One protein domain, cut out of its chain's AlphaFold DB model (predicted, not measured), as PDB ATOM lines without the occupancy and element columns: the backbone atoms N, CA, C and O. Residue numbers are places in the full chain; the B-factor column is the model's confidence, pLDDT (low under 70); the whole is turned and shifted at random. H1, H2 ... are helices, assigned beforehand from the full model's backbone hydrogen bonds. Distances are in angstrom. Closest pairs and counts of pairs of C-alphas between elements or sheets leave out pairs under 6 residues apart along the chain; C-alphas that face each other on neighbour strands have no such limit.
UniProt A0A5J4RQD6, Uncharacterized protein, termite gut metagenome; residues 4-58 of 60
ATOM      1  N   VAL A   4      25.547 -48.739 -27.183       81.00
ATOM      2  CA  VAL A   4      25.675 -48.263 -28.569       81.00
ATOM      3  C   VAL A   4      26.027 -46.774 -28.615       81.00
ATOM      4  O   VAL A   4      26.950 -46.369 -29.315       81.00
ATOM      5  N   VAL A   5      25.340 -45.957 -27.811       88.19
ATOM      6  CA  VAL A   5      25.563 -44.502 -27.751       88.19
ATOM      7  C   VAL A   5      26.937 -44.181 -27.162       88.19
ATOM      8  O   VAL A   5      27.626 -43.283 -27.641       88.19
ATOM      9  N   ALA A   6      27.372 -44.931 -26.147       82.06
ATOM     10  CA  ALA A   6      28.698 -44.763 -25.560       82.06
ATOM     11  C   ALA A   6      29.817 -45.082 -26.568       82.06
ATOM     12  O   ALA A   6      30.806 -44.349 -26.639       82.06
ATOM     13  N   THR A   7      29.646 -46.131 -27.373       85.31
ATOM     14  CA  THR A   7      30.585 -46.494 -28.442       85.31
ATOM     15  C   THR A   7      30.599 -45.451 -29.559       85.31
ATOM     16  O   THR A   7      31.676 -45.000 -29.945       85.31
ATOM     17  N   ALA A   8      29.429 -44.988 -30.014       89.81
ATOM     18  CA  ALA A   8      29.323 -43.946 -31.036       89.81
ATOM     19  C   ALA A   8      30.020 -42.642 -30.607       89.81
ATOM     20  O   ALA A   8      30.797 -42.070 -31.370       89.81
ATOM     21  N   ASN A   9      29.827 -42.218 -29.354       85.88
ATOM     22  CA  ASN A   9      30.487 -41.029 -28.810       85.88
ATOM     23  C   ASN A   9      32.014 -41.177 -28.729       85.88
ATOM     24  O   ASN A   9      32.739 -40.213 -28.981       85.88
ATOM     25  N   LYS A  10      32.525 -42.371 -28.395       85.31
ATOM     26  CA  LYS A  10      33.971 -42.637 -28.422       85.31
ATOM     27  C   LYS A  10      34.523 -42.543 -29.843       85.31
ATOM     28  O   LYS A  10      35.498 -41.828 -30.050       85.31
ATOM     29  N   LEU A  11      33.875 -43.197 -30.808       89.06
ATOM     30  CA  LEU A  11      34.278 -43.163 -32.217       89.06
ATOM     31  C   LEU A  11      34.300 -41.736 -32.771       89.06
ATOM     32  O   LEU A  11      35.298 -41.322 -33.355       89.06
ATOM     33  N   ALA A  12      33.249 -40.953 -32.514       91.56
ATOM     34  CA  ALA A  12      33.169 -39.562 -32.952       91.56
ATOM     35  C   ALA A  12      34.348 -38.722 -32.431       91.56
ATOM     36  O   ALA A  12      34.936 -37.933 -33.168       91.56
ATOM     37  N   ARG A  13      34.737 -38.927 -31.168       86.69
ATOM     38  CA  ARG A  13      35.861 -38.218 -30.548       86.69
ATOM     39  C   ARG A  13      37.213 -38.629 -31.134       86.69
ATOM     40  O   ARG A  13      38.070 -37.769 -31.299       86.69
ATOM     41  N   ILE A  14      37.398 -39.907 -31.458       87.12
ATOM     42  CA  ILE A  14      38.617 -40.408 -32.112       87.12
ATOM     43  C   ILE A  14      38.769 -39.769 -33.491       87.12
ATOM     44  O   ILE A  14      39.799 -39.158 -33.771       87.12
ATOM     45  N   ILE A  15      37.715 -39.834 -34.310       91.44
ATOM     46  CA  ILE A  15      37.701 -39.264 -35.663       91.44
ATOM     47  C   ILE A  15      37.960 -37.755 -35.611       91.44
ATOM     48  O   ILE A  15      38.784 -37.240 -36.365       91.44
ATOM     49  N   TYR A  16      37.310 -37.045 -34.686       91.81
ATOM     50  CA  TYR A  16      37.528 -35.613 -34.497       91.81
ATOM     51  C   TYR A  16      38.998 -35.280 -34.228       91.81
ATOM     52  O   TYR A  16      39.541 -34.363 -34.839       91.81
ATOM     53  N   VAL A  17      39.648 -36.026 -33.333       86.81
ATOM     54  CA  VAL A  17      41.052 -35.800 -32.978       86.81
ATOM     55  C   VAL A  17      41.979 -36.119 -34.150       86.81
ATOM     56  O   VAL A  17      42.856 -35.312 -34.443       86.81
ATOM     57  N   MET A  18      41.752 -37.226 -34.863       91.81
ATOM     58  CA  MET A  18      42.526 -37.575 -36.062       91.81
ATOM     59  C   MET A  18      42.491 -36.450 -37.104       91.81
ATOM     60  O   MET A  18      43.532 -36.022 -37.600       91.81
ATOM     61  N   VAL A  19      41.295 -35.927 -37.397       93.50
ATOM     62  CA  VAL A  19      41.104 -34.872 -38.403       93.50
ATOM     63  C   VAL A  19      41.671 -33.536 -37.927       93.50
ATOM     64  O   VAL A  19      42.368 -32.856 -38.678       93.50
ATOM     65  N   LYS A  20      41.388 -33.148 -36.678       92.50
ATOM     66  CA  LYS A  20      41.799 -31.848 -36.138       92.50
ATOM     67  C   LYS A  20      43.307 -31.745 -35.952       92.50
ATOM     68  O   LYS A  20      43.885 -30.708 -36.260       92.50
ATOM     69  N   GLU A  21      43.927 -32.793 -35.424       91.00
ATOM     70  CA  GLU A  21      45.355 -32.802 -35.097       91.00
ATOM     71  C   GLU A  21      46.216 -33.342 -36.246       91.00
ATOM     72  O   GLU A  21      47.436 -33.365 -36.121       91.00
ATOM     73  N   LYS A  22      45.600 -33.739 -37.373       91.25
ATOM     74  CA  LYS A  22      46.264 -34.315 -38.558       91.25
ATOM     75  C   LYS A  22      47.223 -35.452 -38.204       91.25
ATOM     76  O   LYS A  22      48.331 -35.536 -38.730       91.25
ATOM     77  N   ARG A  23      46.789 -36.314 -37.290       84.38
ATOM     78  CA  ARG A  23      47.572 -37.450 -36.807       84.38
ATOM     79  C   ARG A  23      46.848 -38.754 -37.098       84.38
ATOM     80  O   ARG A  23      45.617 -38.785 -37.155       84.38
ATOM     81  N   GLU A  24      47.625 -39.813 -37.281       88.12
ATOM     82  CA  GLU A  24      47.098 -41.144 -37.562       88.12
ATOM     83  C   GLU A  24      46.274 -41.694 -36.395       88.12
ATOM     84  O   GLU A  24      46.301 -41.193 -35.264       88.12
ATOM     85  N   PHE A  25      45.490 -42.722 -36.707       81.44
ATOM     86  CA  PHE A  25      44.738 -43.449 -35.705       81.44
ATOM     87  C   PHE A  25      45.705 -44.131 -34.732       81.44
ATOM     88  O   PHE A  25      46.571 -44.897 -35.136       81.44
ATOM     89  N   ASP A  26      45.526 -43.858 -33.446       76.00
ATOM     90  CA  ASP A  26      46.282 -44.496 -32.375       76.00
ATOM     91  C   ASP A  26      45.410 -45.589 -31.737       76.00
ATOM     92  O   ASP A  26      44.329 -45.332 -31.196       76.00
ATOM     93  N   GLU A  27      45.877 -46.834 -31.810       71.31
ATOM     94  CA  GLU A  27      45.172 -48.011 -31.295       71.31
ATOM     95  C   GLU A  27      44.892 -47.933 -29.785       71.31
ATOM     96  O   GLU A  27      43.947 -48.564 -29.293       71.31
ATOM     97  N   SER A  28      45.612 -47.080 -29.046       69.38
ATOM     98  CA  SER A  28      45.338 -46.804 -27.633       69.38
ATOM     99  C   SER A  28      43.909 -46.294 -27.400       69.38
ATOM    100  O   SER A  28      43.317 -46.587 -26.355       69.38
ATOM    101  N   TYR A  29      43.302 -45.621 -28.388       66.31
ATOM    102  CA  TYR A  29      41.914 -45.154 -28.336       66.31
ATOM    103  C   TYR A  29      40.871 -46.277 -28.416       66.31
ATOM    104  O   TYR A  29      39.743 -46.096 -27.942       66.31
ATOM    105  N   MET A  30      41.231 -47.415 -29.014       65.50
ATOM    106  CA  MET A  30      40.404 -48.626 -29.069       65.50
ATOM    107  C   MET A  30      40.678 -49.561 -27.898       65.50
ATOM    108  O   MET A  30      39.797 -50.343 -27.533       65.50
ATOM    109  N   SER A  31      41.858 -49.463 -27.274       59.62
ATOM    110  CA  SER A  31      42.169 -50.263 -26.098       59.62
ATOM    111  C   SER A  31      41.136 -49.989 -25.002       59.62
ATOM    112  O   SER A  31      40.942 -48.872 -24.506       59.62
ATOM    113  N   PHE A  32      40.420 -51.043 -24.626       59.78
ATOM    114  CA  PHE A  32      39.664 -51.099 -23.392       59.78
ATOM    115  C   PHE A  32      40.715 -51.070 -22.280       59.78
ATOM    116  O   PHE A  32      41.169 -52.115 -21.840       59.78
ATOM    117  N   ASN A  33      41.224 -49.876 -21.951       67.88
ATOM    118  CA  ASN A  33      42.459 -49.739 -21.188       67.88
ATOM    119  C   ASN A  33      42.193 -50.145 -19.732       67.88
ATOM    120  O   ASN A  33      41.794 -49.340 -18.886       67.88
ATOM    121  N   GLU A  34      42.309 -51.449 -19.498       67.94
ATOM    122  CA  GLU A  34      42.008 -52.146 -18.258       67.94
ATOM    123  C   GLU A  34      42.818 -51.550 -17.113       67.94
ATOM    124  O   GLU A  34      42.277 -51.330 -16.034       67.94
ATOM    125  N   GLU A  35      44.052 -51.124 -17.388       75.69
ATOM    126  CA  GLU A  35      44.890 -50.384 -16.453       75.69
ATOM    127  C   GLU A  35      44.207 -49.098 -15.960       75.69
ATOM    128  O   GLU A  35      44.137 -48.844 -14.757       75.69
ATOM    129  N   ASN A  36      43.621 -48.301 -16.858       77.38
ATOM    130  CA  ASN A  36      42.905 -47.079 -16.480       77.38
ATOM    131  C   ASN A  36      41.612 -47.373 -15.706       77.38
ATOM    132  O   ASN A  36      41.226 -46.609 -14.816       77.38
ATOM    133  N   MET A  37      40.934 -48.478 -16.017       80.88
ATOM    134  CA  MET A  37      39.754 -48.927 -15.271       80.88
ATOM    135  C   MET A  37      40.124 -49.407 -13.866       80.88
ATOM    136  O   MET A  37      39.444 -49.060 -12.896       80.88
ATOM    137  N   LEU A  38      41.221 -50.154 -13.749       84.44
ATOM    138  CA  LEU A  38      41.782 -50.612 -12.485       84.44
ATOM    139  C   LEU A  38      42.252 -49.426 -11.636       84.44
ATOM    140  O   LEU A  38      41.888 -49.362 -10.465       84.44
ATOM    141  N   LYS A  39      42.931 -48.431 -12.224       85.44
ATOM    142  CA  LYS A  39      43.299 -47.175 -11.541       85.44
ATOM    143  C   LYS A  39      42.073 -46.443 -10.988       85.44
ATOM    144  O   LYS A  39      42.039 -46.106  -9.807       85.44
ATOM    145  N   LYS A  40      41.010 -46.281 -11.785       83.75
ATOM    146  CA  LYS A  40      39.754 -45.660 -11.313       83.75
ATOM    147  C   LYS A  40      39.080 -46.451 -10.191       83.75
ATOM    148  O   LYS A  40      38.559 -45.859  -9.244       83.75
ATOM    149  N   ARG A  41      39.078 -47.785 -10.281       88.75
ATOM    150  CA  ARG A  41      38.565 -48.662  -9.215       88.75
ATOM    151  C   ARG A  41      39.386 -48.532  -7.933       88.75
ATOM    152  O   ARG A  41      38.798 -48.461  -6.851       88.75
ATOM    153  N   LEU A  42      40.710 -48.457  -8.049       93.25
ATOM    154  CA  LEU A  42      41.623 -48.275  -6.923       93.25
ATOM    155  C   LEU A  42      41.324 -46.960  -6.188       93.25
ATOM    156  O   LEU A  42      41.078 -46.975  -4.983       93.25
ATOM    157  N   GLU A  43      41.237 -45.845  -6.916       93.94
ATOM    158  CA  GLU A  43      40.922 -44.529  -6.343       93.94
ATOM    159  C   GLU A  43      39.560 -44.499  -5.633       93.94
ATOM    160  O   GLU A  43      39.421 -43.943  -4.539       93.94
ATOM    161  N   ALA A  44      38.532 -45.103  -6.239       92.56
ATOM    162  CA  ALA A  44      37.203 -45.181  -5.637       92.56
ATOM    163  C   ALA A  44      37.222 -45.989  -4.330       92.56
ATOM    164  O   ALA A  44      36.631 -45.575  -3.330       92.56
ATOM    165  N   THR A  45      37.946 -47.109  -4.321       95.81
ATOM    166  CA  THR A  45      38.082 -47.977  -3.146       95.81
ATOM    167  C   THR A  45      38.830 -47.267  -2.018       95.81
ATOM    168  O   THR A  45      38.379 -47.294  -0.874       95.81
ATOM    169  N   GLN A  46      39.906 -46.538  -2.331       96.94
ATOM    170  CA  GLN A  46      40.649 -45.730  -1.357       96.94
ATOM    171  C   GLN A  46      39.781 -44.632  -0.723       96.94
ATOM    172  O   GLN A  46      39.820 -44.425   0.490       96.94
ATOM    173  N   LYS A  47      38.935 -43.952  -1.512       96.06
ATOM    174  CA  LYS A  47      37.984 -42.957  -0.980       96.06
ATOM    175  C   LYS A  47      36.972 -43.586  -0.022       96.06
ATOM    176  O   LYS A  47      36.642 -42.984   1.000       96.06
ATOM    177  N   THR A  48      36.481 -44.781  -0.340       96.62
ATOM    178  CA  THR A  48      35.564 -45.527   0.530       96.62
ATOM    179  C   THR A  48      36.253 -45.955   1.823       96.62
ATOM    180  O   THR A  48      35.703 -45.723   2.898       96.62
ATOM    181  N   LEU A  49      37.483 -46.471   1.741       96.81
ATOM    182  CA  LEU A  49      38.299 -46.819   2.907       96.81
ATOM    183  C   LEU A  49      38.450 -45.623   3.857       96.81
ATOM    184  O   LEU A  49      38.181 -45.742   5.050       96.81
ATOM    185  N   LEU A  50      38.800 -44.449   3.325       96.69
ATOM    186  CA  LEU A  50      38.935 -43.222   4.116       96.69
ATOM    187  C   LEU A  50      37.630 -42.822   4.815       96.69
ATOM    188  O   LEU A  50      37.658 -42.342   5.949       96.69
ATOM    189  N   LYS A  51      36.474 -43.003   4.162       95.81
ATOM    190  CA  LYS A  51      35.167 -42.743   4.787       95.81
ATOM    191  C   LYS A  51      34.905 -43.701   5.946       95.81
ATOM    192  O   LYS A  51      34.526 -43.236   7.018       95.81
ATOM    193  N   ILE A  52      35.156 -44.994   5.749       95.81
ATOM    194  CA  ILE A  52      34.979 -46.024   6.783       95.81
ATOM    195  C   ILE A  52      35.906 -45.747   7.970       95.81
ATOM    196  O   ILE A  52      35.455 -45.726   9.108       95.81
ATOM    197  N   GLN A  53      37.179 -45.432   7.722       95.00
ATOM    198  CA  GLN A  53      38.130 -45.066   8.777       95.00
ATOM    199  C   GLN A  53      37.672 -43.838   9.574       95.00
ATOM    200  O   GLN A  53      37.792 -43.813  10.798       95.00
ATOM    201  N   LYS A  54      37.117 -42.818   8.905       95.56
ATOM    202  CA  LYS A  54      36.540 -41.646   9.583       95.56
ATOM    203  C   LYS A  54      35.316 -42.002  10.422       95.56
ATOM    204  O   LYS A  54      35.147 -41.417  11.482       95.56
ATOM    205  N   GLN A  55      34.465 -42.913   9.954       92.25
ATOM    206  CA  GLN A  55      33.318 -43.394  10.728       92.25
ATOM    207  C   GLN A  55      33.779 -44.177  11.956       92.25
ATOM    208  O   GLN A  55      33.300 -43.910  13.050       92.25
ATOM    209  N   LEU A  56      34.766 -45.059  11.797       91.94
ATOM    210  CA  LEU A  56      35.319 -45.857  12.887       91.94
ATOM    211  C   LEU A  56      35.907 -44.974  14.000       91.94
ATOM    212  O   LEU A  56      35.634 -45.204  15.170       91.94
ATOM    213  N   LYS A  57      36.602 -43.888  13.637       90.00
ATOM    214  CA  LYS A  57      37.101 -42.875  14.588       90.00
ATOM    215  C   LYS A  57      36.021 -42.055  15.304       90.00
ATOM    216  O   LYS A  57      36.360 -41.331  16.224       90.00
ATOM    217  N   LYS A  58      34.770 -42.071  14.837       81.69
ATOM    218  CA  LYS A  58      33.646 -41.388  15.507       81.69
ATOM    219  C   LYS A  58      32.872 -42.309  16.449       81.69
ATOM    220  O   LYS A  58      32.027 -41.817  17.186       81.69
TER     221      LYS A  58
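What this domain is: This is residues 4 to 58 of the 60 residues of an uncharacterized protein of termite gut metagenome (UniProt A0A5J4RQD6). A helix, H1, leads into a long looping link that folds back beside its later turns, and from there a longer helix, H2, sticks out as a free arm that makes much of the length. The two helices are not packed together. The printed part has 55 residues with two named helices, H1 then H2, and no named strand: all helix. It is extended, with a radius of gyration of the C-alphas of 18.1 A and spans of 55 by 21 by 18 A.

Where its parts are: H1 is residues 4 to 21, 25.9 A long, beginning at C-alpha 4 (25.675, -48.263, -28.569). H2 is residues 34 to 58, 36.4 A long, ending at C-alpha 58 (33.646, -41.388, 15.507).

How they stand to each other: H1 and H2 are apart. Residues 4 to 9 of H1 stand free, as do residues 31 to 58, of which 34 to 58 belong to H2. In H1 and H2 every O i to N i+4 pair is within hydrogen-bond range.

The domain as a whole: The C-alphas of Lys 22 and Lys 58, the two farthest apart, are 56.0 A apart. The link from H1 to H2 is long, 12 residues. The printed part has no cut. Residues 28 to 34 have pLDDT under 70.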